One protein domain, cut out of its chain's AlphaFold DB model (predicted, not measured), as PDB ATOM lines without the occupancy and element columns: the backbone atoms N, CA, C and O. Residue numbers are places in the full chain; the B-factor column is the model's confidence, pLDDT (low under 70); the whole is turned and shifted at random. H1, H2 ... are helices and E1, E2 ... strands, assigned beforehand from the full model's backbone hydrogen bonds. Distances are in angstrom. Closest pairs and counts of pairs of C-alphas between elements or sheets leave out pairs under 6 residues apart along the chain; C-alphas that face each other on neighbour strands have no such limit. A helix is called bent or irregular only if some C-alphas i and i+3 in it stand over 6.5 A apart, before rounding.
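AT A GLANCE: This is residues 3 to 148 of the 234 residues of a protein of Diaphorina citri (UniProt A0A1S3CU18). A small sheet of four strands, E2, E5, E4 and E6, has H2 over one face at its E2 and E5 end; H3 packs on H2, running the opposite way, and H4 packs on H3, crossing it steeply. H1 lies away from this body at one end of the longest axis, where residues 12 to 16 and 19 to 24 of H1 stick out. The printed part has 146 residues, with four named helices and six named strands in the order H1 E1 H2 E2 E3 E4 E5 H3 H4 E6. The sheet, in the order E2, E5, E4, E6, is mixed, and the class is mixed, helices and strands. The whole is compact, with a radius of gyration of the C-alphas of 16.3 A and spans of 47 by 36 by 25 A.

HOW THE PARTS SIT: In the sheet, E2, residues 64 to 67, is an edge strand, antiparallel to the inner strand E5, residues 99 to 102; N 66 and O 100 are 2.8 A apart, within hydrogen-bond range. E5 is antiparallel to the inner strand E4, residues 85 to 88, with N 86 and O 101 at 2.7 A; E4 and E5 form a hairpin. E4 is parallel to the edge strand E6, residues 145 to 147, with N 145 and O 85 at 2.7 A. H2, residues 47 to 62, is on one face of this sheet, giving two layers, a helix over a sheet. Its height over the sheet is 10.4 A; it lies over E2 and only just over E5, with 3 of its C-alphas falling on E5. It runs along the strands, at 7 degrees to E2 on the local plane. H3, residues 107 to 118, only grazes the sheet, with residues 107 to 109. H2 and H3 touch, closest at the C-alphas of Ile 56 and Leu 109, 6.2 A, and run opposite ways at a shallow tilt of 32 degrees, only just short of steep. H4, residues 126 to 137, touches H3, with the C-alphas of Trp 112 and Pro 132 closest at 5.6 A, opposite ways at a steep tilt of 56 degrees. H2 and H4 only just touch, with 3 pairs of C-alphas within 8 A, the closest being Asp 52 and Ala 128 at 6.2 A. H4 is irregular: C-alphas 128 and 131 are 7.0 A apart. H1, residues 12 to 24, touches no helix and is not on the sheet. E1, residues 30 to 32, and E3, residues 71 to 73, pair with no named strand, but residues 3 to 4 pair with 31 to 32 of E1, parallel. E2 and E3 meet only through their link. Every O i to N i+4 pair is within hydrogen-bond range in H2; the counts are 7 of 9 in H1, 5 of 8 in H3 and 6 of 8 in H4.

IN THESE COORDINATES: H2 measures 21.7 A from C-alpha 47 at (9.577, 61.537, 39.841) to C-alpha 62 at (16.836, 41.237, 42.584). H3 measures 18.9 A, H1 18.7 A and H4 14.0 A. E4 measures 10.5 A, E2 10.2 A and E5 10.0 A. H1 begins at C-alpha 12, (-6.886, 52.263, 56.296), and E6 ends at C-alpha 147, (3.548, 39.655, 25.168).

THE WHOLE: The two C-alphas farthest apart, those of Tyr 12 and Ser 139, are 47.4 A from each other. The printed part has no cut. The links E1 to H2, with 14 residues, and E3 to E4, with 11, are long. The mean pLDDT of the printed part is 94.7, that of H1 is 83, and no printed residue is under 70.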
ATOM      1  N   HIS A   3       9.893  49.193  47.498       92.12
ATOM      2  CA  HIS A   3      10.967  50.177  47.463       92.12
ATOM      3  C   HIS A   3      10.370  51.560  47.696       92.12
ATOM      4  O   HIS A   3       9.542  52.005  46.906       92.12
ATOM      5  N   SER A   4      10.771  52.222  48.778       90.12
ATOM      6  CA  SER A   4      10.232  53.528  49.159       90.12
ATOM      7  C   SER A   4      11.310  54.389  49.806       90.12
ATOM      8  O   SER A   4      12.222  53.868  50.447       90.12
ATOM      9  N   ASN A   5      11.205  55.706  49.651       89.44
ATOM     10  CA  ASN A   5      11.982  56.667  50.432       89.44
ATOM     11  C   ASN A   5      11.314  56.999  51.779       89.44
ATOM     12  O   ASN A   5      11.895  57.737  52.575       89.44
ATOM     13  N   LEU A   6      10.117  56.468  52.031       86.06
ATOM     14  CA  LEU A   6       9.408  56.560  53.303       86.06
ATOM     15  C   LEU A   6       9.752  55.350  54.180       86.06
ATOM     16  O   LEU A   6       9.838  54.230  53.677       86.06
ATOM     17  N   GLY A   7       9.930  55.592  55.481       72.56
ATOM     18  CA  GLY A   7      10.323  54.561  56.447       72.56
ATOM     19  C   GLY A   7       9.188  53.642  56.903       72.56
ATOM     20  O   GLY A   7       9.468  52.533  57.346       72.56
ATOM     21  N   ASP A   8       7.933  54.078  56.774       75.50
ATOM     22  CA  ASP A   8       6.751  53.263  57.056       75.50
ATOM     23  C   ASP A   8       5.581  53.692  56.158       75.50
ATOM     24  O   ASP A   8       5.505  54.854  55.737       75.50
ATOM     25  N   LEU A   9       4.691  52.752  55.842       83.62
ATOM     26  CA  LEU A   9       3.411  53.031  55.192       83.62
ATOM     27  C   LEU A   9       2.306  52.938  56.245       83.62
ATOM     28  O   LEU A   9       2.421  52.213  57.224       83.62
ATOM     29  N   GLY A  10       1.226  53.689  56.064       85.56
ATOM     30  CA  GLY A  10       0.127  53.714  57.020       85.56
ATOM     31  C   GLY A  10      -1.193  54.068  56.357       85.56
ATOM     32  O   GLY A  10      -1.230  54.521  55.211       85.56
ATOM     33  N   GLY A  11      -2.282  53.877  57.098       87.75
ATOM     34  CA  GLY A  11      -3.635  54.218  56.671       87.75
ATOM     35  C   GLY A  11      -4.536  53.002  56.485       87.75
ATOM     36  O   GLY A  11      -4.092  51.858  56.495       87.75
ATOM     37  N   TYR A  12      -5.825  53.272  56.279       83.56
ATOM     38  CA  TYR A  12      -6.886  52.263  56.296       83.56
ATOM     39  C   TYR A  12      -6.613  51.046  55.393       83.56
ATOM     40  O   TYR A  12      -6.693  49.907  55.847       83.56
ATOM     41  N   TYR A  13      -6.232  51.260  54.130       83.06
ATOM     42  CA  TYR A  13      -5.939  50.147  53.218       83.06
ATOM     43  C   TYR A  13      -4.637  49.417  53.552       83.06
ATOM     44  O   TYR A  13      -4.505  48.231  53.260       83.06
ATOM     45  N   TRP A  14      -3.683  50.100  54.185       87.06
ATOM     46  CA  TRP A  14      -2.448  49.477  54.641       87.06
ATOM     47  C   TRP A  14      -2.704  48.528  55.821       87.06
ATOM     48  O   TRP A  14      -2.185  47.413  55.834       87.06
ATOM     49  N   ASP A  15      -3.605  48.898  56.736       86.19
ATOM     50  CA  ASP A  15      -4.058  48.027  57.831       86.19
ATOM     51  C   ASP A  15      -4.772  46.766  57.303       86.19
ATOM     52  O   ASP A  15      -4.587  45.656  57.821       86.19
ATOM     53  N   ILE A  16      -5.554  46.912  56.226       82.81
ATOM     54  CA  ILE A  16      -6.177  45.780  55.523       82.81
ATOM     55  C   ILE A  16      -5.105  44.870  54.913       82.81
ATOM     56  O   ILE A  16      -5.158  43.655  55.108       82.81
ATOM     57  N   ILE A  17      -4.107  45.437  54.222       84.75
ATOM     58  CA  ILE A  17      -2.981  44.670  53.667       84.75
ATOM     59  C   ILE A  17      -2.259  43.909  54.783       84.75
ATOM     60  O   ILE A  17      -2.031  42.711  54.648       84.75
ATOM     61  N   HIS A  18      -1.953  44.545  55.912       83.75
ATOM     62  CA  HIS A  18      -1.310  43.871  57.042       83.75
ATOM     63  C   HIS A  18      -2.121  42.694  57.589       83.75
ATOM     64  O   HIS A  18      -1.562  41.628  57.870       83.75
ATOM     65  N   SER A  19      -3.438  42.859  57.687       81.69
ATOM     66  CA  SER A  19      -4.344  41.780  58.092       81.69
ATOM     67  C   SER A  19      -4.284  40.611  57.098       81.69
ATOM     68  O   SER A  19      -4.174  39.451  57.497       81.69
ATOM     69  N   LEU A  20      -4.252  40.914  55.796       78.94
ATOM     70  CA  LEU A  20      -4.130  39.937  54.709       78.94
ATOM     71  C   LEU A  20      -2.805  39.166  54.717       78.94
ATOM     72  O   LEU A  20      -2.791  37.965  54.440       78.94
ATOM     73  N   LEU A  21      -1.688  39.819  55.040       84.44
ATOM     74  CA  LEU A  21      -0.375  39.164  55.091       84.44
ATOM     75  C   LEU A  21      -0.344  38.008  56.093       84.44
ATOM     76  O   LEU A  21       0.231  36.958  55.802       84.44
ATOM     77  N   SER A  22      -1.029  38.176  57.228       78.06
ATOM     78  CA  SER A  22      -1.129  37.150  58.271       78.06
ATOM     79  C   SER A  22      -1.921  35.930  57.793       78.06
ATOM     80  O   SER A  22      -1.507  34.797  58.017       78.06
ATOM     81  N   VAL A  23      -3.030  36.155  57.081       79.50
ATOM     82  CA  VAL A  23      -3.896  35.083  56.555       79.50
ATOM     83  C   VAL A  23      -3.233  34.333  55.398       79.50
ATOM     84  O   VAL A  23      -3.359  33.118  55.279       79.50
ATOM     85  N   THR A  24      -2.514  35.051  54.536       80.62
ATOM     86  CA  THR A  24      -1.892  34.492  53.324       80.62
ATOM     87  C   THR A  24      -0.501  33.910  53.559       80.62
ATOM     88  O   THR A  24       0.106  33.404  52.615       80.62
ATOM     89  N   ASN A  25       0.029  34.010  54.784       84.31
ATOM     90  CA  ASN A  25       1.423  33.705  55.110       84.31
ATOM     91  C   ASN A  25       2.414  34.385  54.139       84.31
ATOM     92  O   ASN A  25       3.399  33.792  53.695       84.31
ATOM     93  N   THR A  26       2.112  35.630  53.758       86.38
ATOM     94  CA  THR A  26       2.928  36.432  52.839       86.38
ATOM     95  C   THR A  26       3.710  37.472  53.626       86.38
ATOM     96  O   THR A  26       3.188  38.097  54.543       86.38
ATOM     97  N   THR A  27       4.963  37.713  53.249       89.56
ATOM     98  CA  THR A  27       5.795  38.753  53.864       89.56
ATOM     99  C   THR A  27       6.035  39.900  52.892       89.56
ATOM    100  O   THR A  27       6.452  39.695  51.750       89.56
ATOM    101  N   ILE A  28       5.824  41.133  53.356       89.00
ATOM    102  CA  ILE A  28       6.281  42.330  52.651       89.00
ATOM    103  C   ILE A  28       7.612  42.768  53.252       89.00
ATOM    104  O   ILE A  28       7.702  43.114  54.423       89.00
ATOM    105  N   HIS A  29       8.645  42.784  52.416       90.44
ATOM    106  CA  HIS A  29       9.929  43.388  52.754       90.44
ATOM    107  C   HIS A  29       9.951  44.842  52.296       90.44
ATOM    108  O   HIS A  29       9.766  45.108  51.103       90.44
ATOM    109  N   PHE A  30      10.211  45.760  53.220       91.00
ATOM    110  CA  PHE A  30      10.495  47.152  52.901       91.00
ATOM    111  C   PHE A  30      11.976  47.350  52.636       91.00
ATOM    112  O   PHE A  30      12.827  46.889  53.393       91.00
ATOM    113  N   GLN A  31      12.275  48.059  51.554       92.19
ATOM    114  CA  GLN A  31      13.625  48.456  51.205       92.19
ATOM    115  C   GLN A  31      13.674  49.974  51.086       92.19
ATOM    116  O   GLN A  31      13.198  50.547  50.099       92.19
ATOM    117  N   GLN A  32      14.322  50.614  52.063       92.81
ATOM    118  CA  GLN A  32      14.617  52.040  51.990       92.81
ATOM    119  C   GLN A  32      15.426  52.309  50.717       92.81
ATOM    120  O   GLN A  32      16.509  51.748  50.520       92.81
ATOM    121  N   THR A  33      14.857  53.120  49.833       93.00
ATOM    122  CA  THR A  33      15.378  53.407  48.497       93.00
ATOM    123  C   THR A  33      15.257  54.909  48.255       93.00
ATOM    124  O   THR A  33      14.142  55.407  48.104       93.00
ATOM    125  N   PRO A  34      16.372  55.663  48.252       94.38
ATOM    126  CA  PRO A  34      16.324  57.087  47.960       94.38
ATOM    127  C   PRO A  34      15.899  57.313  46.508       94.38
ATOM    128  O   PRO A  34      16.253  56.540  45.617       94.38
ATOM    129  N   ILE A  35      15.171  58.402  46.269       96.44
ATOM    130  CA  ILE A  35      14.785  58.807  44.918       96.44
ATOM    131  C   ILE A  35      16.064  59.206  44.164       96.44
ATOM    132  O   ILE A  35      16.768  60.114  44.623       96.44
ATOM    133  N   PRO A  36      16.401  58.566  43.028       97.06
ATOM    134  CA  PRO A  36      17.570  58.962  42.261       97.06
ATOM    135  C   PRO A  36      17.361  60.367  41.694       97.06
ATOM    136  O   PRO A  36      16.341  60.665  41.079       97.06
ATOM    137  N   THR A  37      18.351  61.233  41.887       97.94
ATOM    138  CA  THR A  37      18.335  62.604  41.352       97.94
ATOM    139  C   THR A  37      19.029  62.703  39.997       97.94
ATOM    140  O   THR A  37      18.773  63.642  39.246       97.94
ATOM    141  N   HIS A  38      19.897  61.737  39.678       98.38
ATOM    142  CA  HIS A  38      20.692  61.711  38.456       98.38
ATOM    143  C   HIS A  38      20.817  60.297  37.882       98.38
ATOM    144  O   HIS A  38      20.774  59.308  38.615       98.38
ATOM    145  N   VAL A  39      21.054  60.216  36.574       98.19
ATOM    146  CA  VAL A  39      21.409  58.994  35.846       98.19
ATOM    147  C   VAL A  39      22.530  59.323  34.856       98.19
ATOM    148  O   VAL A  39      22.425  60.271  34.087       98.19
ATOM    149  N   PHE A  40      23.665  58.619  34.937       98.06
ATOM    150  CA  PHE A  40      24.892  58.950  34.180       98.06
ATOM    151  C   PHE A  40      25.296  60.437  34.242       98.06
ATOM    152  O   PHE A  40      25.674  61.028  33.234       98.06
ATOM    153  N   GLY A  41      25.186  61.057  35.422       97.69
ATOM    154  CA  GLY A  41      25.504  62.476  35.629       97.69
ATOM    155  C   GLY A  41      24.433  63.461  35.140       97.69
ATOM    156  O   GLY A  41      24.560  64.655  35.386       97.69
ATOM    157  N   GLN A  42      23.357  62.991  34.507       97.94
ATOM    158  CA  GLN A  42      22.261  63.833  34.020       97.94
ATOM    159  C   GLN A  42      21.147  63.923  35.058       97.94
ATOM    160  O   GLN A  42      20.712  62.899  35.583       97.94
ATOM    161  N   LYS A  43      20.673  65.138  35.351       98.12
ATOM    162  CA  LYS A  43      19.601  65.381  36.326       98.12
ATOM    163  C   LYS A  43      18.264  64.849  35.810       98.12
ATOM    164  O   LYS A  43      17.821  65.221  34.725       98.12
ATOM    165  N   LEU A  44      17.595  64.031  36.616       98.31
ATOM    166  CA  LEU A  44      16.249  63.538  36.330       98.31
ATOM    167  C   LEU A  44      15.232  64.673  36.529       98.31
ATOM    168  O   LEU A  44      15.298  65.417  37.505       98.31
ATOM    169  N   SER A  45      14.317  64.838  35.573       97.00
ATOM    170  CA  SER A  45      13.405  65.993  35.505       97.00
ATOM    171  C   SER A  45      12.081  65.765  36.224       97.00
ATOM    172  O   SER A  45      11.350  66.722  36.459       97.00
ATOM    173  N   SER A  46      11.761  64.518  36.575       96.38
ATOM    174  CA  SER A  46      10.497  64.161  37.210       96.38
ATOM    175  C   SER A  46      10.639  62.924  38.096       96.38
ATOM    176  O   SER A  46      11.555  62.113  37.926       96.38
ATOM    177  N   ILE A  47       9.689  62.752  39.021       94.81
ATOM    178  CA  ILE A  47       9.577  61.537  39.841       94.81
ATOM    179  C   ILE A  47       9.330  60.287  38.986       94.81
ATOM    180  O   ILE A  47       9.756  59.194  39.340       94.81
ATOM    181  N   TYR A  48       8.697  60.458  37.828       95.19
ATOM    182  CA  TYR A  48       8.391  59.383  36.895       95.19
ATOM    183  C   TYR A  48       9.664  58.860  36.232       95.19
ATOM    184  O   TYR A  48       9.935  57.667  36.306       95.19
ATOM    185  N   HIS A  49      10.531  59.753  35.747       97.62
ATOM    186  CA  HIS A  49      11.837  59.354  35.216       97.62
ATOM    187  C   HIS A  49      12.735  58.737  36.298       97.62
ATOM    188  O   HIS A  49      13.493  57.804  36.029       97.62
ATOM    189  N   ALA A  50      12.641  59.222  37.540       97.75
ATOM    190  CA  ALA A  50      13.325  58.604  38.672       97.75
ATOM    191  C   ALA A  50      12.801  57.190  38.977       97.75
ATOM    192  O   ALA A  50      13.595  56.291  39.268       97.75
ATOM    193  N   SER A  51      11.489  56.971  38.860       96.50
ATOM    194  CA  SER A  51      10.861  55.650  38.974       96.50
ATOM    195  C   SER A  51      11.323  54.705  37.860       96.50
ATOM    196  O   SER A  51      11.693  53.569  38.155       96.50
ATOM    197  N   ASP A  52      11.417  55.186  36.615       97.75
ATOM    198  CA  ASP A  52      11.895  54.388  35.478       97.75
ATOM    199  C   ASP A  52      13.326  53.866  35.706       97.75
ATOM    200  O   ASP A  52      13.615  52.681  35.541       97.75
ATOM    201  N   VAL A  53      14.236  54.726  36.176       98.31
ATOM    202  CA  VAL A  53      15.608  54.310  36.513       98.31
ATOM    203  C   VAL A  53      15.616  53.359  37.714       98.31
ATOM    204  O   VAL A  53      16.357  52.371  37.735       98.31
ATOM    205  N   THR A  54      14.778  53.626  38.719       98.06
ATOM    206  CA  THR A  54      14.686  52.797  39.927       98.06
ATOM    207  C   THR A  54      14.213  51.384  39.601       98.06
ATOM    208  O   THR A  54      14.846  50.433  40.056       98.06
ATOM    209  N   ARG A  55      13.167  51.212  38.779       97.81
ATOM    210  CA  ARG A  55      12.652  49.875  38.431       97.81
ATOM    211  C   ARG A  55      13.694  49.031  37.703       97.81
ATOM    212  O   ARG A  55      13.841  47.852  38.020       97.81
ATOM    213  N   ILE A  56      14.477  49.636  36.805       98.62
ATOM    214  CA  ILE A  56      15.559  48.938  36.100       98.62
ATOM    215  C   ILE A  56      16.623  48.477  37.099       98.62
ATOM    216  O   ILE A  56      16.984  47.302  37.115       98.62
ATOM    217  N   ASN A  57      17.078  49.367  37.984       98.31
ATOM    218  CA  ASN A  57      18.091  49.041  38.992       98.31
ATOM    219  C   ASN A  57      17.616  47.969  39.985       98.31
ATOM    220  O   ASN A  57      18.379  47.067  40.339       98.31
ATOM    221  N   VAL A  58      16.355  48.036  40.420       98.19
ATOM    222  CA  VAL A  58      15.741  47.033  41.301       98.19
ATOM    223  C   VAL A  58      15.693  45.674  40.607       98.19
ATOM    224  O   VAL A  58      16.152  44.684  41.181       98.19
ATOM    225  N   LEU A  59      15.223  45.616  39.358       98.62
ATOM    226  CA  LEU A  59      15.207  44.374  38.588       98.62
ATOM    227  C   LEU A  59      16.622  43.845  38.337       98.62
ATOM    228  O   LEU A  59      16.834  42.648  38.466       98.62
ATOM    229  N   MET A  60      17.612  44.699  38.074       98.62
ATOM    230  CA  MET A  60      19.015  44.275  37.943       98.62
ATOM    231  C   MET A  60      19.597  43.719  39.251       98.62
ATOM    232  O   MET A  60      20.475  42.859  39.218       98.62
ATOM    233  N   LYS A  61      19.127  44.195  40.411       98.06
ATOM    234  CA  LYS A  61      19.608  43.735  41.721       98.06
ATOM    235  C   LYS A  61      18.942  42.430  42.162       98.06
ATOM    236  O   LYS A  61      19.629  41.534  42.653       98.06
ATOM    237  N   TYR A  62      17.628  42.321  41.995       97.88
ATOM    238  CA  TYR A  62      16.836  41.237  42.584       97.88
ATOM    239  C   TYR A  62      16.169  40.320  41.552       97.88
ATOM    240  O   TYR A  62      15.905  39.158  41.853       97.88
ATOM    241  N   GLY A  63      15.930  40.805  40.335       98.06
ATOM    242  CA  GLY A  63      15.035  40.163  39.376       98.06
ATOM    243  C   GLY A  63      13.589  40.142  39.879       98.06
ATOM    244  O   GLY A  63      13.211  40.900  40.772       98.06
ATOM    245  N   GLY A  64      12.782  39.248  39.316       98.00
ATOM    246  CA  GLY A  64      11.392  39.043  39.710       98.00
ATOM    247  C   GLY A  64      10.414  39.836  38.849       98.00
ATOM    248  O   GLY A  64      10.609  39.963  37.642       98.00
ATOM    249  N   ILE A  65       9.336  40.312  39.471       98.38
ATOM    250  CA  ILE A  65       8.229  41.011  38.809       98.38
ATOM    251  C   ILE A  65       8.157  42.432  39.363       98.38
ATOM    252  O   ILE A  65       8.056  42.620  40.575       98.38
ATOM    253  N   TYR A  66       8.181  43.412  38.470       98.12
ATOM    254  CA  TYR A  66       7.854  44.801  38.752       98.12
ATOM    255  C   TYR A  66       6.437  45.114  38.264       98.12
ATOM    256  O   TYR A  66       6.036  44.647  37.195       98.12
ATOM    257  N   LEU A  67       5.717  45.919  39.045       96.75
ATOM    258  CA  LEU A  67       4.381  46.422  38.743       96.75
ATOM    259  C   LEU A  67       4.331  47.916  39.073       96.75
ATOM    260  O   LEU A  67       4.745  48.317  40.164       96.75
ATOM    261  N   ASP A  68       3.783  48.716  38.164       94.44
ATOM    262  CA  ASP A  68       3.311  50.059  38.484       94.44
ATOM    263  C   ASP A  68       2.189  49.977  39.529       94.44
ATOM    264  O   ASP A  68       1.434  49.004  39.596       94.44
ATOM    265  N   THR A  69       2.055  51.018  40.349       89.56
ATOM    266  CA  THR A  69       1.092  51.038  41.465       89.56
ATOM    267  C   THR A  69      -0.370  51.068  41.015       89.56
ATOM    268  O   THR A  69      -1.257  50.805  41.816       89.56
ATOM    269  N   ASP A  70      -0.625  51.393  39.749       89.19
ATOM    270  CA  ASP A  70      -1.929  51.336  39.087       89.19
ATOM    271  C   ASP A  70      -2.027  50.152  38.105       89.19
ATOM    272  O   ASP A  70      -2.773  50.206  37.129       89.19
ATOM    273  N   SER A  71      -1.291  49.064  38.357       93.19
ATOM    274  CA  SER A  71      -1.421  47.791  37.637       93.19
ATOM    275  C   SER A  71      -2.015  46.699  38.521       93.19
ATOM    276  O   SER A  71      -1.665  46.568  39.693       93.19
ATOM    277  N   ILE A  72      -2.880  45.865  37.943       92.56
ATOM    278  CA  ILE A  72      -3.531  44.756  38.647       92.56
ATOM    279  C   ILE A  72      -3.208  43.419  37.988       92.56
ATOM    280  O   ILE A  72      -3.212  43.306  36.763       92.56
ATOM    281  N   VAL A  73      -2.928  42.395  38.795       93.94
ATOM    282  CA  VAL A  73      -2.656  41.030  38.325       93.94
ATOM    283  C   VAL A  73      -3.928  40.200  38.456       93.94
ATOM    284  O   VAL A  73      -4.445  40.018  39.552       93.94
ATOM    285  N   LEU A  74      -4.417  39.678  37.334       93.81
ATOM    286  CA  LEU A  74      -5.639  38.871  37.249       93.81
ATOM    287  C   LEU A  74      -5.353  37.368  37.253       93.81
ATOM    288  O   LEU A  74      -6.209  36.566  37.625       93.81
ATOM    289  N   LYS A  75      -4.158  36.971  36.799       92.62
ATOM    290  CA  LYS A  75      -3.721  35.572  36.713       92.62
ATOM    291  C   LYS A  75      -2.259  35.448  37.098       92.62
ATOM    292  O   LYS A  75      -1.467  36.360  36.878       92.62
ATOM    293  N   SER A  76      -1.877  34.274  37.600       93.12
ATOM    294  CA  SER A  76      -0.492  34.011  37.986       93.12
ATOM    295  C   SER A  76       0.487  34.292  36.839       93.12
ATOM    296  O   SER A  76       0.416  33.688  35.766       93.12
ATOM    297  N   LEU A  77       1.454  35.170  37.108       96.44
ATOM    298  CA  LEU A  77       2.572  35.476  36.215       96.44
ATOM    299  C   LEU A  77       3.736  34.485  36.369       96.44
ATOM    300  O   LEU A  77       4.727  34.587  35.651       96.44
ATOM    301  N   LYS A  78       3.626  33.498  37.275       95.31
ATOM    302  CA  LYS A  78       4.705  32.553  37.613       95.31
ATOM    303  C   LYS A  78       5.281  31.860  36.384       95.31
ATOM    304  O   LYS A  78       6.490  31.684  36.286       95.31
ATOM    305  N   LYS A  79       4.423  31.503  35.426       96.25
ATOM    306  CA  LYS A  79       4.858  30.836  34.199       96.25
ATOM    307  C   LYS A  79       5.800  31.680  33.349       96.25
ATOM    308  O   LYS A  79       6.460  31.110  32.505       96.25
ATOM    309  N   PHE A  80       5.876  32.995  33.538       98.25
ATOM    310  CA  PHE A  80       6.775  33.867  32.783       98.25
ATOM    311  C   PHE A  80       8.166  33.995  33.416       98.25
ATOM    312  O   PHE A  80       9.088  34.450  32.751       98.25
ATOM    313  N   LEU A  81       8.351  33.536  34.661       96.94
ATOM    314  CA  LEU A  81       9.628  33.626  35.385       96.94
ATOM    315  C   LEU A  81      10.748  32.751  34.796       96.94
ATOM    316  O   LEU A  81      11.896  32.902  35.198       96.94
ATOM    317  N   HIS A  82      10.432  31.833  33.877       97.00
ATOM    318  CA  HIS A  82      11.448  31.025  33.197       97.00
ATOM    319  C   HIS A  82      12.129  31.766  32.036       97.00
ATOM    320  O   HIS A  82      13.193  31.342  31.590       97.00
ATOM    321  N   PHE A  83      11.528  32.846  31.530       98.50
ATOM    322  CA  PHE A  83      12.129  33.666  30.486       98.50
ATOM    323  C   PHE A  83      13.124  34.661  31.088       98.50
ATOM    324  O   PHE A  83      12.962  35.129  32.213       98.50
ATOM    325  N   GLU A  84      14.142  35.028  30.307       98.50
ATOM    326  CA  GLU A  84      15.151  36.005  30.732       98.50
ATOM    327  C   GLU A  84      14.532  37.385  31.013       98.50
ATOM    328  O   GLU A  84      14.856  38.018  32.017       98.50
ATOM    329  N   MET A  85      13.639  37.835  30.132       98.75
ATOM    330  CA  MET A  85      12.919  39.103  30.218       98.75
ATOM    331  C   MET A  85      11.548  38.928  29.568       98.75
ATOM    332  O   MET A  85      11.469  38.395  28.465       98.75
ATOM    333  N   VAL A  86      10.483  39.394  30.209       98.88
ATOM    334  CA  VAL A  86       9.122  39.455  29.665       98.88
ATOM    335  C   VAL A  86       8.583  40.855  29.872       98.88
ATOM    336  O   VAL A  86       8.718  41.434  30.952       98.88
ATOM    337  N   LEU A  87       7.955  41.383  28.831       98.69
ATOM    338  CA  LEU A  87       7.313  42.687  28.855       98.69
ATOM    339  C   LEU A  87       6.132  42.723  27.889       98.69
ATOM    340  O   LEU A  87       5.996  41.874  26.998       98.69
ATOM    341  N   GLY A  88       5.260  43.705  28.097       98.50
ATOM    342  CA  GLY A  88       4.191  44.005  27.162       98.50
ATOM    343  C   GLY A  88       4.745  44.830  26.008       98.50
ATOM    344  O   GLY A  88       5.404  45.834  26.246       98.50
ATOM    345  N   TRP A  89       4.511  44.418  24.769       98.38
ATOM    346  CA  TRP A  89       4.922  45.186  23.594       98.38
ATOM    347  C   TRP A  89       3.897  44.972  22.473       98.38
ATOM    348  O   TRP A  89       3.987  43.979  21.741       98.38
ATOM    349  N   PRO A  90       2.883  45.849  22.367       97.00
ATOM    350  CA  PRO A  90       1.842  45.770  21.343       97.00
ATOM    351  C   PRO A  90       2.402  45.974  19.933       97.00
ATOM    352  O   PRO A  90       3.529  46.433  19.755       97.00
ATOM    353  N   GLU A  91       1.670  45.531  18.913       94.69
ATOM    354  CA  GLU A  91       2.102  45.713  17.522       94.69
ATOM    355  C   GLU A  91       2.065  47.185  17.132       94.69
ATOM    356  O   GLU A  91       1.102  47.870  17.444       94.69
ATOM    357  N   MET A  92       3.111  47.647  16.438       93.69
ATOM    358  CA  MET A  92       3.251  49.040  15.990       93.69
ATOM    359  C   MET A  92       3.268  50.082  17.124       93.69
ATOM    360  O   MET A  92       3.171  51.275  16.857       93.69
ATOM    361  N   GLU A  93       3.436  49.641  18.370       96.19
ATOM    362  CA  GLU A  93       3.595  50.487  19.549       96.19
ATOM    363  C   GLU A  93       4.953  50.232  20.212       96.19
ATOM    364  O   GLU A  93       5.657  49.256  19.917       96.19
ATOM    365  N   ASP A  94       5.294  51.100  21.154       97.88
ATOM    366  CA  ASP A  94       6.436  50.932  22.039       97.88
ATOM    367  C   ASP A  94       6.161  49.900  23.144       97.88
ATOM    368  O   ASP A  94       5.019  49.646  23.535       97.88
ATOM    369  N   MET A  95       7.220  49.298  23.690       97.94
ATOM    370  CA  MET A  95       7.109  48.442  24.870       97.94
ATOM    371  C   MET A  95       6.513  49.201  26.056       97.94
ATOM    372  O   MET A  95       6.843  50.361  26.281       97.94
ATOM    373  N   GLY A  96       5.692  48.521  26.850       97.31
ATOM    374  CA  GLY A  96       5.212  48.988  28.142       97.31
ATOM    375  C   GLY A  96       6.234  48.744  29.249       97.31
ATOM    376  O   GLY A  96       6.871  47.690  29.307       97.31
ATOM    377  N   SER A  97       6.362  49.711  30.155       97.06
ATOM    378  CA  SER A  97       7.251  49.637  31.323       97.06
ATOM    379  C   SER A  97       6.518  49.484  32.661       97.06
ATOM    380  O   SER A  97       7.161  49.461  33.710       97.06
ATOM    381  N   GLN A  98       5.195  49.320  32.607       96.31
ATOM    382  CA  GLN A  98       4.296  49.208  33.756       96.31
ATOM    383  C   GLN A  98       4.348  47.818  34.397       96.31
ATOM    384  O   GLN A  98       4.112  47.666  35.591       96.31
ATOM    385  N   ILE A  99       4.653  46.784  33.606       97.81
ATOM    386  CA  ILE A  99       4.748  45.394  34.061       97.81
ATOM    387  C   ILE A  99       5.966  44.756  33.410       97.81
ATOM    388  O   ILE A  99       6.014  44.584  32.191       97.81
ATOM    389  N   LEU A 100       6.945  44.390  34.232       98.62
ATOM    390  CA  LEU A 100       8.210  43.819  33.777       98.62
ATOM    391  C   LEU A 100       8.512  42.564  34.581       98.62
ATOM    392  O   LEU A 100       8.396  42.561  35.805       98.62
ATOM    393  N   ILE A 101       8.934  41.502  33.906       98.75
ATOM    394  CA  ILE A 101       9.340  40.252  34.548       98.75
ATOM    395  C   ILE A 101      10.746  39.957  34.068       98.75
ATOM    396  O   ILE A 101      10.955  39.781  32.873       98.75
ATOM    397  N   ALA A 102      11.720  39.938  34.965       98.69
ATOM    398  CA  ALA A 102      13.111  39.854  34.557       98.69
ATOM    399  C   ALA A 102      13.922  38.957  35.478       98.69
ATOM    400  O   ALA A 102      13.815  39.014  36.705       98.69
ATOM    401  N   HIS A 103      14.831  38.194  34.886       98.56
ATOM    402  CA  HIS A 103      15.970  37.697  35.630       98.56
ATOM    403  C   HIS A 103      16.904  38.867  35.977       98.56
ATOM    404  O   HIS A 103      17.107  39.771  35.166       98.56
ATOM    405  N   LYS A 104      17.552  38.826  37.147       98.31
ATOM    406  CA  LYS A 104      18.475  39.894  37.579       98.31
ATOM    407  C   LYS A 104      19.610  40.173  36.587       98.31
ATOM    408  O   LYS A 104      20.094  41.292  36.465       98.31
ATOM    409  N   ASN A 105      20.002  39.152  35.820       98.25
ATOM    410  CA  ASN A 105      21.053  39.261  34.813       98.25
ATOM    411  C   ASN A 105      20.530  39.505  33.389       98.25
ATOM    412  O   ASN A 105      21.335  39.384  32.461       98.25
ATOM    413  N   ALA A 106      19.248  39.835  33.199       98.69
ATOM    414  CA  ALA A 106      18.664  40.063  31.880       98.69
ATOM    415  C   ALA A 106      19.478  41.089  31.076       98.69
ATOM    416  O   ALA A 106      19.731  42.212  31.525       98.69
ATOM    417  N   ARG A 107      19.913  40.693  29.879       98.69
ATOM    418  CA  ARG A 107      20.758  41.499  28.985       98.69
ATOM    419  C   ARG A 107      20.067  42.796  28.594       98.69
ATOM    420  O   ARG A 107      20.711  43.843  28.573       98.69
ATOM    421  N   PHE A 108      18.758  42.722  28.369       98.81
ATOM    422  CA  PHE A 108      17.939  43.869  28.014       98.81
ATOM    423  C   PHE A 108      18.017  45.006  29.045       98.81
ATOM    424  O   PHE A 108      18.215  46.151  28.653       98.81
ATOM    425  N   LEU A 109      17.973  44.709  30.352       98.81
ATOM    426  CA  LEU A 109      18.004  45.736  31.405       98.81
ATOM    427  C   LEU A 109      19.275  46.594  31.354       98.81
ATOM    428  O   LEU A 109      19.205  47.810  31.504       98.81
ATOM    429  N   ARG A 110      20.436  45.976  31.098       98.50
ATOM    430  CA  ARG A 110      21.713  46.702  30.979       98.50
ATOM    431  C   ARG A 110      21.745  47.604  29.749       98.50
ATOM    432  O   ARG A 110      22.249  48.721  29.828       98.50
ATOM    433  N   LEU A 111      21.224  47.121  28.621       98.75
ATOM    434  CA  LEU A 111      21.142  47.901  27.385       98.75
ATOM    435  C   LEU A 111      20.174  49.075  27.547       98.75
ATOM    436  O   LEU A 111      20.522  50.203  27.209       98.75
ATOM    437  N   TRP A 112      19.007  48.824  28.141       98.69
ATOM    438  CA  TRP A 112      18.010  49.848  28.417       98.69
ATOM    439  C   TRP A 112      18.544  50.914  29.378       98.69
ATOM    440  O   TRP A 112      18.482  52.098  29.051       98.69
ATOM    441  N   LEU A 113      19.169  50.521  30.498       98.75
ATOM    442  CA  LEU A 113      19.792  51.482  31.411       98.75
ATOM    443  C   LEU A 113      20.845  52.323  30.682       98.75
ATOM    444  O   LEU A 113      20.814  53.540  30.787       98.75
ATOM    445  N   ASN A 114      21.732  51.708  29.891       98.56
ATOM    446  CA  ASN A 114      22.740  52.440  29.113       98.56
ATOM    447  C   ASN A 114      22.140  53.475  28.146       98.56
ATOM    448  O   ASN A 114      22.798  54.478  27.865       98.56
ATOM    449  N   GLY A 115      20.898  53.286  27.697       98.00
ATOM    450  CA  GLY A 115      20.147  54.269  26.916       98.00
ATOM    451  C   GLY A 115      19.991  55.628  27.596       98.00
ATOM    452  O   GLY A 115      20.037  56.665  26.936       98.00
ATOM    453  N   TYR A 116      19.941  55.657  28.930       98.25
ATOM    454  CA  TYR A 116      19.881  56.900  29.706       98.25
ATOM    455  C   TYR A 116      21.169  57.736  29.635       98.25
ATOM    456  O   TYR A 116      21.218  58.826  30.197       98.25
ATOM    457  N   ARG A 117      22.222  57.294  28.931       98.12
ATOM    458  CA  ARG A 117      23.358  58.166  28.583       98.12
ATOM    459  C   ARG A 117      22.962  59.285  27.619       98.12
ATOM    460  O   ARG A 117      23.594  60.333  27.653       98.12
ATOM    461  N   ILE A 118      21.903  59.106  26.832       96.31
ATOM    462  CA  ILE A 118      21.320  60.137  25.956       96.31
ATOM    463  C   ILE A 118      19.921  60.547  26.433       96.31
ATOM    464  O   ILE A 118      18.975  60.663  25.655       96.31
ATOM    465  N   TYR A 119      19.790  60.716  27.746       97.81
ATOM    466  CA  TYR A 119      18.530  60.983  28.418       97.81
ATOM    467  C   TYR A 119      17.813  62.230  27.871       97.81
ATOM    468  O   TYR A 119      18.355  63.337  27.859       97.81
ATOM    469  N   LYS A 120      16.552  62.059  27.456       97.50
ATOM    470  CA  LYS A 120      15.679  63.152  27.003       97.50
ATOM    471  C   LYS A 120      14.717  63.552  28.110       97.50
ATOM    472  O   LYS A 120      13.682  62.922  28.305       97.50
ATOM    473  N   SER A 121      15.053  64.618  28.827       96.06
ATOM    474  CA  SER A 121      14.306  65.080  30.004       96.06
ATOM    475  C   SER A 121      12.921  65.661  29.707       96.06
ATOM    476  O   SER A 121      12.070  65.658  30.596       96.06
ATOM    477  N   SER A 122      12.698  66.167  28.491       95.81
ATOM    478  CA  SER A 122      11.460  66.835  28.073       95.81
ATOM    479  C   SER A 122      10.423  65.902  27.448       95.81
ATOM    480  O   SER A 122       9.277  66.308  27.279       95.81
ATOM    481  N   ILE A 123      10.800  64.667  27.103       95.31
ATOM    482  CA  ILE A 123       9.901  63.705  26.462       95.31
ATOM    483  C   ILE A 123       9.605  62.591  27.453       95.31
ATOM    484  O   ILE A 123      10.425  61.699  27.664       95.31
ATOM    485  N   TRP A 124       8.408  62.657  28.027       91.75
ATOM    486  CA  TRP A 124       7.945  61.781  29.099       91.75
ATOM    487  C   TRP A 124       8.241  60.297  28.866       91.75
ATOM    488  O   TRP A 124       8.864  59.635  29.689       91.75
ATOM    489  N   TYR A 125       7.805  59.766  27.723       95.06
ATOM    490  CA  TYR A 125       7.858  58.327  27.471       95.06
ATOM    491  C   TYR A 125       9.138  57.865  26.770       95.06
ATOM    492  O   TYR A 125       9.404  56.665  26.682       95.06
ATOM    493  N   TYR A 126       9.955  58.807  26.282       97.88
ATOM    494  CA  TYR A 126      11.052  58.483  25.374       97.88
ATOM    495  C   TYR A 126      12.029  57.489  25.993       97.88
ATOM    496  O   TYR A 126      12.348  56.469  25.400       97.88
ATOM    497  N   ASN A 127      12.486  57.763  27.212       98.00
ATOM    498  CA  ASN A 127      13.505  56.941  27.862       98.00
ATOM    499  C   ASN A 127      12.942  55.591  28.347       98.00
ATOM    500  O   ASN A 127      13.668  54.598  28.399       98.00
ATOM    501  N   ALA A 128      11.652  55.558  28.700       97.25
ATOM    502  CA  ALA A 128      11.008  54.419  29.343       97.25
ATOM    503  C   ALA A 128      10.462  53.373  28.357       97.25
ATOM    504  O   ALA A 128      10.421  52.193  28.695       97.25
ATOM    505  N   GLY A 129      10.044  53.788  27.157       97.81
ATOM    506  CA  GLY A 129       9.420  52.891  26.177       97.81
ATOM    507  C   GLY A 129       9.920  53.090  24.752       97.81
ATOM    508  O   GLY A 129      10.312  52.118  24.109       97.81
ATOM    509  N   GLN A 130       9.989  54.333  24.274       98.44
ATOM    510  CA  GLN A 130      10.328  54.604  22.872       98.44
ATOM    511  C   GLN A 130      11.774  54.237  22.522       98.44
ATOM    512  O   GLN A 130      12.024  53.404  21.656       98.44
ATOM    513  N   TYR A 131      12.746  54.800  23.241       98.50
ATOM    514  CA  TYR A 131      14.166  54.512  23.059       98.50
ATOM    515  C   TYR A 131      14.473  53.009  23.116       98.50
ATOM    516  O   TYR A 131      15.076  52.504  22.167       98.50
ATOM    517  N   PRO A 132      14.086  52.260  24.173       98.44
ATOM    518  CA  PRO A 132      14.392  50.837  24.211       98.44
ATOM    519  C   PRO A 132      13.689  50.043  23.104       98.44
ATOM    520  O   PRO A 132      14.253  49.058  22.628       98.44
ATOM    521  N   THR A 133      12.507  50.465  22.650       98.62
ATOM    522  CA  THR A 133      11.842  49.821  21.510       98.62
ATOM    523  C   THR A 133      12.625  50.054  20.225       98.62
ATOM    524  O   THR A 133      13.097  49.105  19.597       98.62
ATOM    525  N   GLU A 134      12.813  51.323  19.868       98.31
ATOM    526  CA  GLU A 134      13.372  51.728  18.584       98.31
ATOM    527  C   GLU A 134      14.845  51.352  18.437       98.31
ATOM    528  O   GLU A 134      15.268  50.882  17.383       98.31
ATOM    529  N   GLN A 135      15.635  51.565  19.490       98.44
ATOM    530  CA  GLN A 135      17.094  51.472  19.422       98.44
ATOM    531  C   GLN A 135      17.619  50.087  19.808       98.44
ATOM    532  O   GLN A 135      18.762  49.756  19.496       98.44
ATOM    533  N   ILE A 136      16.805  49.265  20.484       98.56
ATOM    534  CA  ILE A 136      17.217  47.939  20.962       98.56
ATOM    535  C   ILE A 136      16.283  46.859  20.416       98.56
ATOM    536  O   ILE A 136      16.733  45.991  19.672       98.56
ATOM    537  N   LEU A 137      14.992  46.886  20.753       98.62
ATOM    538  CA  LEU A 137      14.099  45.750  20.489       98.62
ATOM    539  C   LEU A 137      13.764  45.549  19.009       98.62
ATOM    540  O   LEU A 137      13.591  44.405  18.594       98.62
ATOM    541  N   HIS A 138      13.717  46.609  18.199       98.06
ATOM    542  CA  HIS A 138      13.536  46.473  16.751       98.06
ATOM    543  C   HIS A 138      14.653  45.656  16.089       98.06
ATOM    544  O   HIS A 138      14.376  44.846  15.209       98.06
ATOM    545  N   SER A 139      15.905  45.829  16.525       98.12
ATOM    546  CA  SER A 139      17.052  45.094  15.973       98.12
ATOM    547  C   SER A 139      17.342  43.784  16.710       98.12
ATOM    548  O   SER A 139      17.926  42.866  16.135       98.12
ATOM    549  N   ARG A 140      16.946  43.687  17.984       98.31
ATOM    550  CA  ARG A 140      17.226  42.562  18.886       98.31
ATOM    551  C   ARG A 140      15.971  42.104  19.641       98.31
ATOM    552  O   ARG A 140      15.947  42.144  20.876       98.31
ATOM    553  N   PRO A 141      14.922  41.641  18.934       98.06
ATOM    554  CA  PRO A 141      13.704  41.159  19.584       98.06
ATOM    555  C   PRO A 141      13.946  39.879  20.402       98.06
ATOM    556  O   PRO A 141      13.160  39.573  21.292       98.06
ATOM    557  N   ASP A 142      15.053  39.164  20.158       98.44
ATOM    558  CA  ASP A 142      15.491  37.973  20.902       98.44
ATOM    559  C   ASP A 142      15.765  38.233  22.391       98.44
ATOM    560  O   ASP A 142      15.811  37.297  23.189       98.44
ATOM    561  N   LEU A 143      15.956  39.496  22.779       98.75
ATOM    562  CA  LEU A 143      16.272  39.875  24.154       98.75
ATOM    563  C   LEU A 143      15.078  39.777  25.108       98.75
ATOM    564  O   LEU A 143      15.284  39.844  26.321       98.75
ATOM    565  N   VAL A 144      13.853  39.652  24.587       98.69
ATOM    566  CA  VAL A 144      12.628  39.632  25.393       98.69
ATOM    567  C   VAL A 144      11.636  38.589  24.886       98.69
ATOM    568  O   VAL A 144      11.446  38.389  23.690       98.69
ATOM    569  N   HIS A 145      10.917  37.966  25.809       98.69
ATOM    570  CA  HIS A 145       9.668  37.293  25.508       98.69
ATOM    571  C   HIS A 145       8.560  38.346  25.407       98.69
ATOM    572  O   HIS A 145       8.098  38.902  26.406       98.69
ATOM    573  N   ARG A 146       8.161  38.652  24.175       98.31
ATOM    574  CA  ARG A 146       7.141  39.656  23.867       98.31
ATOM    575  C   ARG A 146       5.735  39.136  24.159       98.31
ATOM    576  O   ARG A 146       5.275  38.202  23.504       98.31
ATOM    577  N   ILE A 147       5.001  39.821  25.039       98.31
ATOM    578  CA  ILE A 147       3.548  39.655  25.168       98.31
ATOM    579  C   ILE A 147       2.856  40.816  24.461       98.31
ATOM    580  O   ILE A 147       2.964  41.959  24.891       98.31
ATOM    581  N   LYS A 148       2.124  40.534  23.378       97.56
ATOM    582  CA  LYS A 148       1.510  41.590  22.556       97.56
ATOM    583  C   LYS A 148       0.458  42.392  23.328       97.56
ATOM    584  O   LYS A 148       0.563  43.604  23.429       97.56
TER     585      LYS A 148